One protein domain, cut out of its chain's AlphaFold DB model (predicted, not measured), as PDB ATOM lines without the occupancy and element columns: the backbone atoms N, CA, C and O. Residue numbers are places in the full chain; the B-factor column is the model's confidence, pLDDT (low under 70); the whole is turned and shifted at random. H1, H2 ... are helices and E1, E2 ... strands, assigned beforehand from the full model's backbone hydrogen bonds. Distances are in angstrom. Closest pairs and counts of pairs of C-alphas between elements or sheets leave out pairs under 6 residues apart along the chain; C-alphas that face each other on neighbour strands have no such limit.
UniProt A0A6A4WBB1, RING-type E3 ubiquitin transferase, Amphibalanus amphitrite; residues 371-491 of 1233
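Overview. This is residues 371 to 491 of the 1233 residues of the protein "RING-type E3 ubiquitin transferase" of Amphibalanus amphitrite (UniProt A0A6A4WBB1). The core is a twisted sheet of four strands, E4, E3, E5 and E6, with H1 standing up from it; the hairpin of E1 and E2 makes an arm at one end of the long axis, and the short helix H2 ends the other. Long stretches with no named element join E2 to E3, residues 401 to 413, and H1 to E5, residues 440 to 464, the latter with 25 residues. The printed part has 121 residues, and under half of them, 53, are in named elements, which run E1 E2 E3 E4 H1 E5 E6 H2; the class is mixed, helices and strands. The sheet's order is E4, E3, E5, E6, all antiparallel. The whole is only just loose, close to compact, with a radius of gyration of the C-alphas of 16.6 A, and elongated, spanning 59 by 34 by 27 A.

Along the chain. Find C-alpha 414 at (-34.178, 26.318, -2.809); from there E3, residues 414 to 419, runs 17.0 A. Next come E4, residues 424 to 428, and H1, residues 429 to 439, 15.7 A long. E5 is residues 465 to 471, 17.3 A, and E6 is residues 477 to 482, 12.9 A. H2, residues 484 to 491, ends at C-alpha 491, (-35.200, 1.911, -16.461). Go back to C-alpha 384 at (-38.098, 40.912, -0.654) for E1, residues 384 to 388, 12.8 A; E2 is residues 396 to 400, 13.1 A.

Arrangement. Begin at E3, an inner strand: N 416 and O 469 of E5 are 2.9 A apart, within hydrogen-bond range. In the hairpin E3 and E4, N 417 and O 425 are 2.8 A apart; in the hairpin E5 and E6, N 470 and O 479 are 2.8 A apart. The sheet is twisted, its C-alphas lying up to 4.1 A off the best plane. H1 is on the sheet, over E4, at a height over the sheet of 9.9 A, and stands up from it at 49 degrees; the closest C-alphas of E3 and H1 are those of Phe 414 and Leu 429, 5.2 A. E4, H1 and E5 form a split strand-helix-strand unit, two strands running the same way with E3 between them, and its crossover is right-handed. H2 only grazes the sheet with residues 484 to 487; the closest C-alphas of E5 and H2 are those of Cys 466 and Tyr 486, 6.0 A. In the hairpin E1 and E2, N 387 and O 397 are 2.8 A apart; both strands are apart from E3 and E4. Every O i to N i+4 pair is within hydrogen-bond range in H2, and 6 of 7 in H1.

Size, cuts and confidence. The two C-alphas farthest apart are those of Asn 392 and Gln 491, 60.6 A. The printed part has no cut. The links E2 to E3 and H1 to E5 are long, and residues 374 to 375 pair with residues 403 to 404, antiparallel. The mean pLDDT of the printed part is 80.6; look for values under 70 at residue 388 and residues 390 to 395, 440 to 445 and 489 to 491 of this model.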
ATOM      1  N   ARG A 371     -24.718  34.522 -14.114       81.31
ATOM      2  CA  ARG A 371     -26.061  33.957 -14.280       81.31
ATOM      3  C   ARG A 371     -26.541  33.340 -12.953       81.31
ATOM      4  O   ARG A 371     -25.838  32.479 -12.429       81.31
ATOM      5  N   PRO A 372     -27.743  33.676 -12.445       87.31
ATOM      6  CA  PRO A 372     -28.248  33.095 -11.204       87.31
ATOM      7  C   PRO A 372     -28.487  31.586 -11.317       87.31
ATOM      8  O   PRO A 372     -29.042  31.092 -12.306       87.31
ATOM      9  N   ASP A 373     -28.108  30.867 -10.261       87.62
ATOM     10  CA  ASP A 373     -28.203  29.409 -10.140       87.62
ATOM     11  C   ASP A 373     -29.650  28.904 -10.174       87.62
ATOM     12  O   ASP A 373     -29.929  27.795 -10.657       87.62
ATOM     13  N   ALA A 374     -30.572  29.735  -9.680       88.25
ATOM     14  CA  ALA A 374     -32.009  29.533  -9.753       88.25
ATOM     15  C   ALA A 374     -32.787  30.856  -9.850       88.25
ATOM     16  O   ALA A 374     -32.357  31.905  -9.372       88.25
ATOM     17  N   LEU A 375     -33.979  30.781 -10.447       88.75
ATOM     18  CA  LEU A 375     -34.929  31.893 -10.554       88.75
ATOM     19  C   LEU A 375     -36.261  31.499  -9.915       88.75
ATOM     20  O   LEU A 375     -36.931  30.588 -10.399       88.75
ATOM     21  N   CYS A 376     -36.662  32.202  -8.857       90.50
ATOM     22  CA  CYS A 376     -37.927  31.991  -8.163       90.50
ATOM     23  C   CYS A 376     -39.121  32.366  -9.056       90.50
ATOM     24  O   CYS A 376     -39.323  33.535  -9.372       90.50
ATOM     25  N   ARG A 377     -39.946  31.379  -9.426       87.75
ATOM     26  CA  ARG A 377     -41.116  31.531 -10.318       87.75
ATOM     27  C   ARG A 377     -42.445  31.708  -9.569       87.75
ATOM     28  O   ARG A 377     -43.463  31.174  -9.997       87.75
ATOM     29  N   LEU A 378     -42.423  32.397  -8.427       85.56
ATOM     30  CA  LEU A 378     -43.632  32.820  -7.709       85.56
ATOM     31  C   LEU A 378     -43.817  34.323  -7.913       85.56
ATOM     32  O   LEU A 378     -42.919  35.088  -7.562       85.56
ATOM     33  N   ASP A 379     -44.977  34.723  -8.431       80.19
ATOM     34  CA  ASP A 379     -45.296  36.122  -8.754       80.19
ATOM     35  C   ASP A 379     -45.200  37.008  -7.503       80.19
ATOM     36  O   ASP A 379     -44.543  38.049  -7.493       80.19
ATOM     37  N   ASP A 380     -45.754  36.524  -6.393       81.12
ATOM     38  CA  ASP A 380     -45.650  37.123  -5.061       81.12
ATOM     39  C   ASP A 380     -44.433  36.563  -4.301       81.12
ATOM     40  O   ASP A 380     -44.572  35.921  -3.258       81.12
ATOM     41  N   CYS A 381     -43.224  36.723  -4.851       85.06
ATOM     42  CA  CYS A 381     -42.010  36.221  -4.203       85.06
ATOM     43  C   CYS A 381     -41.813  36.858  -2.814       85.06
ATOM     44  O   CYS A 381     -41.377  38.000  -2.715       85.06
ATOM     45  N   LEU A 382     -42.061  36.078  -1.752       82.06
ATOM     46  CA  LEU A 382     -41.928  36.481  -0.342       82.06
ATOM     47  C   LEU A 382     -40.525  36.961   0.060       82.06
ATOM     48  O   LEU A 382     -40.360  37.552   1.126       82.06
ATOM     49  N   THR A 383     -39.510  36.664  -0.751       80.06
ATOM     50  CA  THR A 383     -38.138  37.114  -0.513       80.06
ATOM     51  C   THR A 383     -37.996  38.507  -1.105       80.06
ATOM     52  O   THR A 383     -37.744  38.673  -2.299       80.06
ATOM     53  N   HIS A 384     -38.210  39.514  -0.267       75.94
ATOM     54  CA  HIS A 384     -38.098  40.912  -0.654       75.94
ATOM     55  C   HIS A 384     -36.762  41.513  -0.221       75.94
ATOM     56  O   HIS A 384     -36.258  41.201   0.856       75.94
ATOM     57  N   VAL A 385     -36.241  42.431  -1.032       75.00
ATOM     58  CA  VAL A 385     -35.150  43.335  -0.661       75.00
ATOM     59  C   VAL A 385     -35.722  44.744  -0.556       75.00
ATOM     60  O   VAL A 385     -36.458  45.196  -1.435       75.00
ATOM     61  N   THR A 386     -35.401  45.429   0.537       71.94
ATOM     62  CA  THR A 386     -35.623  46.870   0.657       71.94
ATOM     63  C   THR A 386     -34.567  47.575  -0.182       71.94
ATOM     64  O   THR A 386     -33.380  47.328  -0.001       71.94
ATOM     65  N   VAL A 387     -34.996  48.435  -1.098       74.38
ATOM     66  CA  VAL A 387     -34.128  49.262  -1.934       74.38
ATOM     67  C   VAL A 387     -34.197  50.692  -1.400       74.38
ATOM     68  O   VAL A 387     -35.279  51.294  -1.440       74.38
ATOM     69  N   PRO A 388     -33.095  51.234  -0.857       68.44
ATOM     70  CA  PRO A 388     -33.028  52.631  -0.446       68.44
ATOM     71  C   PRO A 388     -33.200  53.555  -1.656       68.44
ATOM     72  O   PRO A 388     -32.542  53.359  -2.678       68.44
ATOM     73  N   ASP A 389     -34.045  54.580  -1.543       72.19
ATOM     74  CA  ASP A 389     -34.036  55.684  -2.503       72.19
ATOM     75  C   ASP A 389     -32.806  56.558  -2.210       72.19
ATOM     76  O   ASP A 389     -32.752  57.251  -1.194       72.19
ATOM     77  N   LEU A 390     -31.809  56.500  -3.098       66.88
ATOM     78  CA  LEU A 390     -30.529  57.212  -2.975       66.88
ATOM     79  C   LEU A 390     -30.678  58.747  -3.012       66.88
ATOM     80  O   LEU A 390     -29.730  59.457  -2.682       66.88
ATOM     81  N   HIS A 391     -31.858  59.257  -3.381       64.56
ATOM     82  CA  HIS A 391     -32.199  60.679  -3.323       64.56
ATOM     83  C   HIS A 391     -33.049  61.034  -2.089       64.56
ATOM     84  O   HIS A 391     -33.204  62.214  -1.774       64.56
ATOM     85  N   ASN A 392     -33.621  60.052  -1.374       65.62
ATOM     86  CA  ASN A 392     -34.524  60.310  -0.251       65.62
ATOM     87  C   ASN A 392     -34.520  59.189   0.817       65.62
ATOM     88  O   ASN A 392     -35.283  58.230   0.699       65.62
ATOM     89  N   PRO A 393     -33.822  59.354   1.962       59.59
ATOM     90  CA  PRO A 393     -33.743  58.331   3.015       59.59
ATOM     91  C   PRO A 393     -35.082  57.961   3.676       59.59
ATOM     92  O   PRO A 393     -35.138  57.006   4.448       59.59
ATOM     93  N   LYS A 394     -36.158  58.726   3.445       59.25
ATOM     94  CA  LYS A 394     -37.503  58.430   3.972       59.25
ATOM     95  C   LYS A 394     -38.344  57.583   3.012       59.25
ATOM     96  O   LYS A 394     -39.457  57.203   3.372       59.25
ATOM     97  N   ARG A 395     -37.845  57.313   1.803       66.69
ATOM     98  CA  ARG A 395     -38.505  56.500   0.783       66.69
ATOM     99  C   ARG A 395     -37.664  55.247   0.547       66.69
ATOM    100  O   ARG A 395     -36.454  55.306   0.374       66.69
ATOM    101  N   SER A 396     -38.315  54.094   0.547       72.25
ATOM    102  CA  SER A 396     -37.672  52.819   0.237       72.25
ATOM    103  C   SER A 396     -38.638  51.970  -0.569       72.25
ATOM    104  O   SER A 396     -39.778  51.764  -0.139       72.25
ATOM    105  N   ARG A 397     -38.207  51.478  -1.729       78.06
ATOM    106  CA  ARG A 397     -39.013  50.563  -2.545       78.06
ATOM    107  C   ARG A 397     -38.793  49.142  -2.043       78.06
ATOM    108  O   ARG A 397     -37.690  48.799  -1.635       78.06
ATOM    109  N   GLN A 398     -39.827  48.308  -2.053       75.88
ATOM    110  CA  GLN A 398     -39.689  46.902  -1.679       75.88
ATOM    111  C   GLN A 398     -39.783  46.039  -2.933       75.88
ATOM    112  O   GLN A 398     -40.845  45.916  -3.541       75.88
ATOM    113  N   GLU A 399     -38.654  45.469  -3.340       77.00
ATOM    114  CA  GLU A 399     -38.519  44.732  -4.596       77.00
ATOM    115  C   GLU A 399     -38.411  43.228  -4.347       77.00
ATOM    116  O   GLU A 399     -38.105  42.775  -3.242       77.00
ATOM    117  N   ARG A 400     -38.746  42.422  -5.358       80.94
ATOM    118  CA  ARG A 400     -38.764  40.957  -5.257       80.94
ATOM    119  C   ARG A 400     -37.396  40.407  -5.645       80.94
ATOM    120  O   ARG A 400     -37.057  40.415  -6.824       80.94
ATOM    121  N   ARG A 401     -36.653  39.846  -4.687       82.31
ATOM    122  CA  ARG A 401     -35.469  39.027  -4.983       82.31
ATOM    123  C   ARG A 401     -35.967  37.739  -5.630       82.31
ATOM    124  O   ARG A 401     -36.507  36.860  -4.960       82.31
ATOM    125  N   THR A 402     -35.886  37.665  -6.953       84.31
ATOM    126  CA  THR A 402     -36.247  36.472  -7.737       84.31
ATOM    127  C   THR A 402     -35.020  35.626  -8.064       84.31
ATOM    128  O   THR A 402     -35.130  34.402  -8.092       84.31
ATOM    129  N   ALA A 403     -33.865  36.261  -8.266       86.25
ATOM    130  CA  ALA A 403     -32.569  35.616  -8.430       86.25
ATOM    131  C   ALA A 403     -32.077  34.969  -7.126       86.25
ATOM    132  O   ALA A 403     -32.256  35.530  -6.045       86.25
ATOM    133  N   ILE A 404     -31.462  33.792  -7.256       87.19
ATOM    134  CA  ILE A 404     -30.858  33.014  -6.171       87.19
ATOM    135  C   ILE A 404     -29.466  32.571  -6.629       87.19
ATOM    136  O   ILE A 404     -29.338  32.004  -7.719       87.19
ATOM    137  N   TYR A 405     -28.456  32.784  -5.789       88.19
ATOM    138  CA  TYR A 405     -27.062  32.413  -6.034       88.19
ATOM    139  C   TYR A 405     -26.553  31.498  -4.911       88.19
ATOM    140  O   TYR A 405     -26.845  31.738  -3.741       88.19
ATOM    141  N   TYR A 406     -25.726  30.492  -5.215       84.56
ATOM    142  CA  TYR A 406     -25.056  29.710  -4.155       84.56
ATOM    143  C   TYR A 406     -24.102  30.567  -3.305       84.56
ATOM    144  O   TYR A 406     -23.829  30.230  -2.157       84.56
ATOM    145  N   GLY A 407     -23.610  31.681  -3.858       78.75
ATOM    146  CA  GLY A 407     -22.795  32.676  -3.157       78.75
ATOM    147  C   GLY A 407     -23.587  33.694  -2.328       78.75
ATOM    148  O   GLY A 407     -23.011  34.700  -1.919       78.75
ATOM    149  N   ASP A 408     -24.894  33.507  -2.118       83.00
ATOM    150  CA  ASP A 408     -25.692  34.384  -1.256       83.00
ATOM    151  C   ASP A 408     -25.299  34.208   0.225       83.00
ATOM    152  O   ASP A 408     -25.317  33.104   0.767       83.00
ATOM    153  N   VAL A 409     -24.987  35.309   0.919       77.88
ATOM    154  CA  VAL A 409     -24.567  35.296   2.343       77.88
ATOM    155  C   VAL A 409     -25.669  34.753   3.273       77.88
ATOM    156  O   VAL A 409     -25.394  34.277   4.374       77.88
ATOM    157  N   ASP A 410     -26.921  34.783   2.814       75.88
ATOM    158  CA  ASP A 410     -28.110  34.231   3.462       75.88
ATOM    159  C   ASP A 410     -28.698  33.000   2.731       75.88
ATOM    160  O   ASP A 410     -29.882  32.694   2.895       75.88
ATOM    161  N   PHE A 411     -27.895  32.281   1.931       84.69
ATOM    162  CA  PHE A 411     -28.343  31.142   1.121       84.69
ATOM    163  C   PHE A 411     -28.973  30.012   1.959       84.69
ATOM    164  O   PHE A 411     -28.309  29.123   2.488       84.69
ATOM    165  N   ALA A 412     -30.304  30.008   2.044       81.44
ATOM    166  CA  ALA A 412     -31.060  28.998   2.785       81.44
ATOM    167  C   ALA A 412     -31.276  27.680   2.010       81.44
ATOM    168  O   ALA A 412     -31.801  26.718   2.579       81.44
ATOM    169  N   GLY A 413     -30.922  27.637   0.721       86.44
ATOM    170  CA  GLY A 413     -31.342  26.602  -0.224       86.44
ATOM    171  C   GLY A 413     -32.671  26.918  -0.931       86.44
ATOM    172  O   GLY A 413     -33.411  27.840  -0.568       86.44
ATOM    173  N   PHE A 414     -32.992  26.138  -1.963       91.81
ATOM    174  CA  PHE A 414     -34.178  26.318  -2.809       91.81
ATOM    175  C   PHE A 414     -34.754  24.978  -3.289       91.81
ATOM    176  O   PHE A 414     -34.141  23.920  -3.152       91.81
ATOM    177  N   ILE A 415     -35.967  25.008  -3.842       90.88
ATOM    178  CA  ILE A 415     -36.647  23.822  -4.373       90.88
ATOM    179  C   ILE A 415     -36.736  23.908  -5.891       90.88
ATOM    180  O   ILE A 415     -37.139  24.930  -6.444       90.88
ATOM    181  N   ARG A 416     -36.361  22.809  -6.552       91.81
ATOM    182  CA  ARG A 416     -36.352  22.623  -8.004       91.81
ATOM    183  C   ARG A 416     -37.373  21.553  -8.385       91.81
ATOM    184  O   ARG A 416     -37.240  20.387  -8.017       91.81
ATOM    185  N   VAL A 417     -38.380  21.955  -9.144       91.44
ATOM    186  CA  VAL A 417     -39.472  21.124  -9.656       91.44
ATOM    187  C   VAL A 417     -39.239  20.862 -11.142       91.44
ATOM    188  O   VAL A 417     -38.882  21.772 -11.892       91.44
ATOM    189  N   GLN A 418     -39.445  19.622 -11.580       90.56
ATOM    190  CA  GLN A 418     -39.327  19.218 -12.977       90.56
ATOM    191  C   GLN A 418     -40.506  18.333 -13.401       90.56
ATOM    192  O   GLN A 418     -40.944  17.452 -12.657       90.56
ATOM    193  N   CYS A 419     -41.008  18.561 -14.617       91.25
ATOM    194  CA  CYS A 419     -42.074  17.777 -15.247       91.25
ATOM    195  C   CYS A 419     -41.545  16.832 -16.346       91.25
ATOM    196  O   CYS A 419     -40.379  16.891 -16.743       91.25
ATOM    197  N   LEU A 420     -42.408  15.946 -16.855       85.81
ATOM    198  CA  LEU A 420     -42.052  14.963 -17.893       85.81
ATOM    199  C   LEU A 420     -41.556  15.600 -19.208       85.81
ATOM    200  O   LEU A 420     -40.655  15.050 -19.842       85.81
ATOM    201  N   SER A 421     -42.068  16.775 -19.586       84.06
ATOM    202  CA  SER A 421     -41.604  17.574 -20.736       84.06
ATOM    203  C   SER A 421     -40.362  18.436 -20.436       84.06
ATOM    204  O   SER A 421     -39.936  19.218 -21.281       84.06
ATOM    205  N   ARG A 422     -39.727  18.242 -19.270       83.12
ATOM    206  CA  ARG A 422     -38.466  18.862 -18.819       83.12
ATOM    207  C   ARG A 422     -38.501  20.352 -18.460       83.12
ATOM    208  O   ARG A 422     -37.426  20.895 -18.201       83.12
ATOM    209  N   CYS A 423     -39.663  20.999 -18.352       89.88
ATOM    210  CA  CYS A 423     -39.736  22.323 -17.721       89.88
ATOM    211  C   CYS A 423     -39.083  22.257 -16.327       89.88
ATOM    212  O   CYS A 423     -39.330  21.314 -15.573       89.88
ATOM    213  N   ARG A 424     -38.227  23.235 -16.012       88.75
ATOM    214  CA  ARG A 424     -37.521  23.382 -14.732       88.75
ATOM    215  C   ARG A 424     -38.051  24.644 -14.060       88.75
ATOM    216  O   ARG A 424     -37.899  25.733 -14.603       88.75
ATOM    217  N   LEU A 425     -38.677  24.477 -12.903       90.69
ATOM    218  CA  LEU A 425     -39.238  25.555 -12.094       90.69
ATOM    219  C   LEU A 425     -38.544  25.583 -10.743       90.69
ATOM    220  O   LEU A 425     -38.274  24.535 -10.160       90.69
ATOM    221  N   GLU A 426     -38.230  26.776 -10.256       91.81
ATOM    222  CA  GLU A 426     -37.436  26.957  -9.046       91.81
ATOM    223  C   GLU A 426     -38.108  27.970  -8.120       91.81
ATOM    224  O   GLU A 426     -38.801  28.881  -8.574       91.81
ATOM    225  N   TYR A 427     -37.963  27.760  -6.811       90.69
ATOM    226  CA  TYR A 427     -38.651  28.523  -5.771       90.69
ATOM    227  C   TYR A 427     -37.809  28.586  -4.495       90.69
ATOM    228  O   TYR A 427     -37.273  27.566  -4.053       90.69
ATOM    229  N   HIS A 428     -37.774  29.745  -3.831       90.06
ATOM    230  CA  HIS A 428     -37.287  29.840  -2.450       90.06
ATOM    231  C   HIS A 428     -38.049  28.873  -1.530       90.06
ATOM    232  O   HIS A 428     -39.254  28.666  -1.699       90.06
ATOM    233  N   LEU A 429     -37.393  28.362  -0.482       88.38
ATOM    234  CA  LEU A 429     -38.030  27.494   0.522       88.38
ATOM    235  C   LEU A 429     -39.269  28.126   1.186       88.38
ATOM    236  O   LEU A 429     -40.191  27.403   1.564       88.38
ATOM    237  N   ALA A 430     -39.309  29.456   1.327       86.88
ATOM    238  CA  ALA A 430     -40.481  30.189   1.809       86.88
ATOM    239  C   ALA A 430     -41.601  30.242   0.753       86.88
ATOM    240  O   ALA A 430     -42.724  29.822   1.028       86.88
ATOM    241  N   CYS A 431     -41.275  30.672  -0.471       88.62
ATOM    242  CA  CYS A 431     -42.209  30.751  -1.599       88.62
ATOM    243  C   CYS A 431     -42.869  29.396  -1.903       88.62
ATOM    244  O   CYS A 431     -44.078  29.328  -2.096       88.62
ATOM    245  N   TRP A 432     -42.109  28.297  -1.860       89.38
ATOM    246  CA  TRP A 432     -42.654  26.951  -2.048       89.38
ATOM    247  C   TRP A 432     -43.659  26.548  -0.957       89.38
ATOM    248  O   TRP A 432     -44.674  25.922  -1.254       89.38
ATOM    249  N   ARG A 433     -43.432  26.928   0.311       87.31
ATOM    250  CA  ARG A 433     -44.391  26.656   1.402       87.31
ATOM    251  C   ARG A 433     -45.720  27.371   1.161       87.31
ATOM    252  O   ARG A 433     -46.761  26.732   1.276       87.31
ATOM    253  N   GLN A 434     -45.675  28.643   0.762       86.38
ATOM    254  CA  GLN A 434     -46.873  29.414   0.422       86.38
ATOM    255  C   GLN A 434     -47.574  28.860  -0.828       86.38
ATOM    256  O   GLN A 434     -48.797  28.769  -0.852       86.38
ATOM    257  N   LEU A 435     -46.819  28.439  -1.848       85.19
ATOM    258  CA  LEU A 435     -47.381  27.828  -3.053       85.19
ATOM    259  C   LEU A 435     -48.136  26.531  -2.725       85.19
ATOM    260  O   LEU A 435     -49.269  26.356  -3.164       85.19
ATOM    261  N   LYS A 436     -47.570  25.663  -1.875       85.69
ATOM    262  CA  LYS A 436     -48.276  24.474  -1.362       85.69
ATOM    263  C   LYS A 436     -49.555  24.825  -0.605       85.69
ATOM    264  O   LYS A 436     -50.548  24.119  -0.734       85.69
ATOM    265  N   GLU A 437     -49.552  25.929   0.135       79.50
ATOM    266  CA  GLU A 437     -50.726  26.433   0.855       79.50
ATOM    267  C   GLU A 437     -51.781  27.066  -0.077       79.50
ATOM    268  O   GLU A 437     -52.956  27.030   0.268       79.50
ATOM    269  N   ARG A 438     -51.418  27.520  -1.291       75.94
ATOM    270  CA  ARG A 438     -52.379  27.875  -2.365       75.94
ATOM    271  C   ARG A 438     -53.019  26.651  -3.044       75.94
ATOM    272  O   ARG A 438     -54.129  26.766  -3.550       75.94
ATOM    273  N   PHE A 439     -52.342  25.496  -3.065       71.69
ATOM    274  CA  PHE A 439     -52.865  24.241  -3.643       71.69
ATOM    275  C   PHE A 439     -53.532  23.299  -2.626       71.69
ATOM    276  O   PHE A 439     -54.170  22.323  -3.022       71.69
ATOM    277  N   GLY A 440     -53.374  23.547  -1.326       60.44
ATOM    278  CA  GLY A 440     -54.048  22.787  -0.275       60.44
ATOM    279  C   GLY A 440     -55.501  23.217  -0.095       60.44
ATOM    280  O   GLY A 440     -55.829  24.397  -0.191       60.44
ATOM    281  N   SER A 441     -56.379  22.266   0.223       50.25
ATOM    282  CA  SER A 441     -57.688  22.607   0.776       50.25
ATOM    283  C   SER A 441     -57.520  23.151   2.199       50.25
ATOM    284  O   SER A 441     -56.587  22.779   2.913       50.25
ATOM    285  N   GLU A 442     -58.450  23.994   2.653       49.78
ATOM    286  CA  GLU A 442     -58.371  24.740   3.928       49.78
ATOM    287  C   GLU A 442     -58.275  23.852   5.198       49.78
ATOM    288  O   GLU A 442     -58.087  24.340   6.310       49.78
ATOM    289  N   THR A 443     -58.361  22.525   5.049       48.25
ATOM    290  CA  THR A 443     -58.230  21.530   6.127       48.25
ATOM    291  C   THR A 443     -57.074  20.536   5.956       48.25
ATOM    292  O   THR A 443     -56.829  19.754   6.878       48.25
ATOM    293  N   GLN A 444     -56.317  20.555   4.849       54.94
ATOM    294  CA  GLN A 444     -55.216  19.607   4.620       54.94
ATOM    295  C   GLN A 444     -53.994  20.246   3.943       54.94
ATOM    296  O   GLN A 444     -54.035  20.693   2.798       54.94
ATOM    297  N   ARG A 445     -52.859  20.240   4.657       57.94
ATOM    298  CA  ARG A 445     -51.575  20.742   4.151       57.94
ATOM    299  C   ARG A 445     -50.937  19.703   3.229       57.94
ATOM    300  O   ARG A 445     -50.533  18.642   3.702       57.94
ATOM    301  N   THR A 446     -50.820  20.033   1.948       70.06
ATOM    302  CA  THR A 446     -50.214  19.182   0.914       70.06
ATOM    303  C   THR A 446     -48.751  18.856   1.230       70.06
ATOM    304  O   THR A 446     -47.936  19.726   1.565       70.06
ATOM    305  N   ALA A 447     -48.401  17.575   1.132       76.94
ATOM    306  CA  ALA A 447     -47.026  17.112   1.184       76.94
ATOM    307  C   ALA A 447     -46.372  17.225  -0.200       76.94
ATOM    308  O   ALA A 447     -47.028  17.168  -1.237       76.94
ATOM    309  N   ASP A 448     -45.044  17.309  -0.234       82.44
ATOM    310  CA  ASP A 448     -44.268  17.400  -1.480       82.44
ATOM    311  C   ASP A 448     -44.413  16.150  -2.375       82.44
ATOM    312  O   ASP A 448     -44.107  16.193  -3.561       82.44
ATOM    313  N   LYS A 449     -44.912  15.040  -1.816       79.12
ATOM    314  CA  LYS A 449     -45.272  13.816  -2.550       79.12
ATOM    315  C   LYS A 449     -46.602  13.936  -3.296       79.12
ATOM    316  O   LYS A 449     -46.755  13.302  -4.334       79.12
ATOM    317  N   ASP A 450     -47.532  14.737  -2.784       82.44
ATOM    318  CA  ASP A 450     -48.898  14.863  -3.310       82.44
ATOM    319  C   ASP A 450     -48.929  15.748  -4.572       82.44
ATOM    320  O   ASP A 450     -49.863  15.686  -5.364       82.44
ATOM    321  N   LEU A 451     -47.863  16.533  -4.777       83.44
ATOM    322  CA  LEU A 451     -47.577  17.316  -5.983       83.44
ATOM    323  C   LEU A 451     -46.749  16.545  -7.029       83.44
ATOM    324  O   LEU A 451     -46.249  17.135  -7.985       83.44
ATOM    325  N   LEU A 452     -46.578  15.228  -6.870       81.56
ATOM    326  CA  LEU A 452     -46.109  14.369  -7.954       81.56
ATOM    327  C   LEU A 452     -47.304  13.860  -8.759       81.56
ATOM    328  O   LEU A 452     -48.278  13.355  -8.208       81.56
ATOM    329  N   ASN A 453     -47.175  13.903 -10.083       79.94
ATOM    330  CA  ASN A 453     -48.207  13.554 -11.062       79.94
ATOM    331  C   ASN A 453     -49.404  14.522 -11.155       79.94
ATOM    332  O   ASN A 453     -50.346  14.238 -11.891       79.94
ATOM    333  N   THR A 454     -49.354  15.679 -10.491       85.75
ATOM    334  CA  THR A 454     -50.183  16.842 -10.846       85.75
ATOM    335  C   THR A 454     -49.666  17.485 -12.145       85.75
ATOM    336  O   THR A 454     -48.485  17.310 -12.470       85.75
ATOM    337  N   PRO A 455     -50.495  18.231 -12.905       84.69
ATOM    338  CA  PRO A 455     -50.023  18.995 -14.064       84.69
ATOM    339  C   PRO A 455     -48.968  20.037 -13.659       84.69
ATOM    340  O   PRO A 455     -48.925  20.482 -12.510       84.69
ATOM    341  N   CYS A 456     -48.094  20.418 -14.596       86.88
ATOM    342  CA  CYS A 456     -47.061  21.418 -14.337       86.88
ATOM    343  C   CYS A 456     -47.664  22.805 -14.061       86.88
ATOM    344  O   CYS A 456     -48.748  23.147 -14.523       86.88
ATOM    345  N   LEU A 457     -46.908  23.618 -13.324       83.81
ATOM    346  CA  LEU A 457     -47.297  24.962 -12.888       83.81
ATOM    347  C   LEU A 457     -47.070  26.038 -13.972       83.81
ATOM    348  O   LEU A 457     -47.484  27.179 -13.811       83.81
ATOM    349  N   THR A 458     -46.398  25.685 -15.070       82.06
ATOM    350  CA  THR A 458     -46.260  26.502 -16.288       82.06
ATOM    351  C   THR A 458     -47.554  26.466 -17.115       82.06
ATOM    352  O   THR A 458     -47.936  25.356 -17.505       82.06
ATOM    353  N   PRO A 459     -48.169  27.617 -17.463       80.19
ATOM    354  CA  PRO A 459     -49.441  27.679 -18.197       80.19
ATOM    355  C   PRO A 459     -49.489  26.841 -19.480       80.19
ATOM    356  O   PRO A 459     -50.482  26.167 -19.746       80.19
ATOM    357  N   ASP A 460     -48.397  26.824 -20.243       86.25
ATOM    358  CA  ASP A 460     -48.325  26.210 -21.577       86.25
ATOM    359  C   ASP A 460     -48.028  24.699 -21.554       86.25
ATOM    360  O   ASP A 460     -47.871  24.065 -22.597       86.25
ATOM    361  N   CYS A 461     -47.907  24.089 -20.369       85.69
ATOM    362  CA  CYS A 461     -47.420  22.719 -20.219       85.69
ATOM    363  C   CYS A 461     -48.317  21.871 -19.301       85.69
ATOM    364  O   CYS A 461     -48.063  21.701 -18.109       85.69
ATOM    365  N   GLY A 462     -49.292  21.192 -19.908       80.44
ATOM    366  CA  GLY A 462     -50.121  20.171 -19.251       80.44
ATOM    367  C   GLY A 462     -49.413  18.844 -18.919       80.44
ATOM    368  O   GLY A 462     -50.087  17.862 -18.625       80.44
ATOM    369  N   SER A 463     -48.078  18.761 -18.992       83.94
ATOM    370  CA  SER A 463     -47.333  17.549 -18.606       83.94
ATOM    371  C   SER A 463     -47.168  17.434 -17.092       83.94
ATOM    372  O   SER A 463     -46.933  18.424 -16.408       83.94
ATOM    373  N   ASN A 464     -47.204  16.208 -16.579       88.62
ATOM    374  CA  ASN A 464     -47.153  15.941 -15.143       88.62
ATOM    375  C   ASN A 464     -45.791  16.246 -14.487       88.62
ATOM    376  O   ASN A 464     -44.730  15.973 -15.063       88.62
ATOM    377  N   ILE A 465     -45.821  16.744 -13.246       89.38
ATOM    378  CA  ILE A 465     -44.657  16.910 -12.362       89.38
ATOM    379  C   ILE A 465     -44.101  15.530 -11.988       89.38
ATOM    380  O   ILE A 465     -44.843  14.639 -11.574       89.38
ATOM    381  N   CYS A 466     -42.789  15.336 -12.143       88.62
ATOM    382  CA  CYS A 466     -42.164  14.012 -12.122       88.62
ATOM    383  C   CYS A 466     -40.959  13.877 -11.174       88.62
ATOM    384  O   CYS A 466     -40.708  12.773 -10.682       88.62
ATOM    385  N   ARG A 467     -40.250  14.980 -10.892       89.12
ATOM    386  CA  ARG A 467     -39.094  15.065  -9.984       89.12
ATOM    387  C   ARG A 467     -39.187  16.373  -9.195       89.12
ATOM    388  O   ARG A 467     -39.343  17.437  -9.790       89.12
ATOM    389  N   ILE A 468     -39.074  16.301  -7.874       90.88
ATOM    390  CA  ILE A 468     -38.972  17.459  -6.976       90.88
ATOM    391  C   ILE A 468     -37.703  17.278  -6.147       90.88
ATOM    392  O   ILE A 468     -37.515  16.239  -5.514       90.88
ATOM    393  N   VAL A 469     -36.831  18.280  -6.159       91.12
ATOM    394  CA  VAL A 469     -35.555  18.288  -5.439       91.12
ATOM    395  C   VAL A 469     -35.547  19.445  -4.453       91.12
ATOM    396  O   VAL A 469     -35.822  20.584  -4.828       91.12
ATOM    397  N   THR A 470     -35.197  19.164  -3.204       90.12
ATOM    398  CA  THR A 470     -34.837  20.182  -2.213       90.12
ATOM    399  C   THR A 470     -33.322  20.286  -2.148       90.12
ATOM    400  O   THR A 470     -32.659  19.324  -1.756       90.12
ATOM    401  N   ILE A 471     -32.802  21.448  -2.530       90.19
ATOM    402  CA  ILE A 471     -31.395  21.817  -2.411       90.19
ATOM    403  C   ILE A 471     -31.235  22.583  -1.098       90.19
ATOM    404  O   ILE A 471     -32.058  23.446  -0.786       90.19
ATOM    405  N   ASP A 472     -30.240  22.221  -0.292       84.38
ATOM    406  CA  ASP A 472     -30.023  22.830   1.023       84.38
ATOM    407  C   ASP A 472     -29.034  24.006   0.995       84.38
ATOM    408  O   ASP A 472     -28.546  24.395  -0.063       84.38
ATOM    409  N   ALA A 473     -28.766  24.585   2.168       83.00
ATOM    410  CA  ALA A 473     -27.860  25.720   2.359       83.00
ATOM    411  C   ALA A 473     -26.382  25.432   2.014       83.00
ATOM    412  O   ALA A 473     -25.573  26.353   2.016       83.00
ATOM    413  N   ASN A 474     -26.022  24.183   1.692       81.88
ATOM    414  CA  ASN A 474     -24.692  23.819   1.199       81.88
ATOM    415  C   ASN A 474     -24.681  23.634  -0.333       81.88
ATOM    416  O   ASN A 474     -23.676  23.210  -0.895       81.88
ATOM    417  N   GLY A 475     -25.808  23.878  -1.015       79.44
ATOM    418  CA  GLY A 475     -25.966  23.665  -2.457       79.44
ATOM    419  C   GLY A 475     -26.198  22.203  -2.866       79.44
ATOM    420  O   GLY A 475     -26.270  21.906  -4.057       79.44
ATOM    421  N   LEU A 476     -26.359  21.282  -1.907       82.75
ATOM    422  CA  LEU A 476     -26.451  19.842  -2.169       82.75
ATOM    423  C   LEU A 476     -27.909  19.365  -2.310       82.75
ATOM    424  O   LEU A 476     -28.811  19.849  -1.621       82.75
ATOM    425  N   GLU A 477     -28.159  18.379  -3.188       84.94
ATOM    426  CA  GLU A 477     -29.484  17.752  -3.366       84.94
ATOM    427  C   GLU A 477     -29.842  16.873  -2.140       84.94
ATOM    428  O   GLU A 477     -29.646  15.659  -2.132       84.94
ATOM    429  N   LYS A 478     -30.368  17.494  -1.076       79.38
ATOM    430  CA  LYS A 478     -30.647  16.856   0.227       79.38
ATOM    431  C   LYS A 478     -31.830  15.887   0.218       79.38
ATOM    432  O   LYS A 478     -31.805  14.865   0.904       79.38
ATOM    433  N   HIS A 479     -32.890  16.223  -0.515       79.88
ATOM    434  CA  HIS A 479     -34.059  15.358  -0.671       79.88
ATOM    435  C   HIS A 479     -34.558  15.379  -2.111       79.88
ATOM    436  O   HIS A 479     -35.034  16.402  -2.598       79.88
ATOM    437  N   GLU A 480     -34.507  14.217  -2.754       87.25
ATOM    438  CA  GLU A 480     -35.121  13.959  -4.052       87.25
ATOM    439  C   GLU A 480     -36.425  13.168  -3.859       87.25
ATOM    440  O   GLU A 480     -36.467  12.168  -3.139       87.25
ATOM    441  N   ILE A 481     -37.503  13.600  -4.516       86.44
ATOM    442  CA  ILE A 481     -38.781  12.889  -4.568       86.44
ATOM    443  C   ILE A 481     -39.158  12.691  -6.037       86.44
ATOM    444  O   ILE A 481     -39.205  13.643  -6.816       86.44
ATOM    445  N   VAL A 482     -39.405  11.439  -6.427       87.69
ATOM    446  CA  VAL A 482     -39.490  11.028  -7.837       87.69
ATOM    447  C   VAL A 482     -40.719  10.156  -8.076       87.69
ATOM    448  O   VAL A 482     -40.933   9.174  -7.357       87.69
ATOM    449  N   SER A 483     -41.485  10.475  -9.121       84.25
ATOM    450  CA  SER A 483     -42.619   9.666  -9.582       84.25
ATOM    451  C   SER A 483     -42.166   8.292 -10.092       84.25
ATOM    452  O   SER A 483     -41.129   8.150 -10.745       84.25
ATOM    453  N   ASP A 484     -42.972   7.259  -9.845       78.38
ATOM    454  CA  ASP A 484     -42.714   5.910 -10.359       78.38
ATOM    455  C   ASP A 484     -42.777   5.831 -11.890       78.38
ATOM    456  O   ASP A 484     -42.122   4.974 -12.487       78.38
ATOM    457  N   GLU A 485     -43.485   6.750 -12.553       76.12
ATOM    458  CA  GLU A 485     -43.451   6.855 -14.012       76.12
ATOM    459  C   GLU A 485     -42.067   7.298 -14.514       76.12
ATOM    460  O   GLU A 485     -41.518   6.690 -15.435       76.12
ATOM    461  N   TYR A 486     -41.443   8.276 -13.855       76.06
ATOM    462  CA  TYR A 486     -40.090   8.736 -14.180       76.06
ATOM    463  C   TYR A 486     -39.042   7.635 -13.946       76.06
ATOM    464  O   TYR A 486     -38.191   7.392 -14.806       76.06
ATOM    465  N   LYS A 487     -39.162   6.872 -12.847       79.75
ATOM    466  CA  LYS A 487     -38.321   5.684 -12.587       79.75
ATOM    467  C   LYS A 487     -38.453   4.650 -13.716       79.75
ATOM    468  O   LYS A 487     -37.447   4.155 -14.227       79.75
ATOM    469  N   ARG A 488     -39.682   4.384 -14.181       75.00
ATOM    470  CA  ARG A 488     -39.962   3.506 -15.337       75.00
ATOM    471  C   ARG A 488     -39.421   4.061 -16.661       75.00
ATOM    472  O   ARG A 488     -39.102   3.271 -17.549       75.00
ATOM    473  N   GLN A 489     -39.310   5.380 -16.828       69.56
ATOM    474  CA  GLN A 489     -38.679   5.983 -18.009       69.56
ATOM    475  C   GLN A 489     -37.153   5.803 -17.995       69.56
ATOM    476  O   GLN A 489     -36.595   5.379 -19.009       69.56
ATOM    477  N   GLN A 490     -36.481   6.024 -16.857       63.50
ATOM    478  CA  GLN A 490     -35.036   5.773 -16.738       63.50
ATOM    479  C   GLN A 490     -34.688   4.287 -16.955       63.50
ATOM    480  O   GLN A 490     -33.811   3.966 -17.762       63.50
ATOM    481  N   GLN A 491     -35.430   3.361 -16.336       60.81
ATOM    482  CA  GLN A 491     -35.200   1.911 -16.461       60.81
ATOM    483  C   GLN A 491     -35.337   1.361 -17.899       60.81
ATOM    484  O   GLN A 491     -34.814   0.287 -18.198       60.81
TER     485      GLN A 491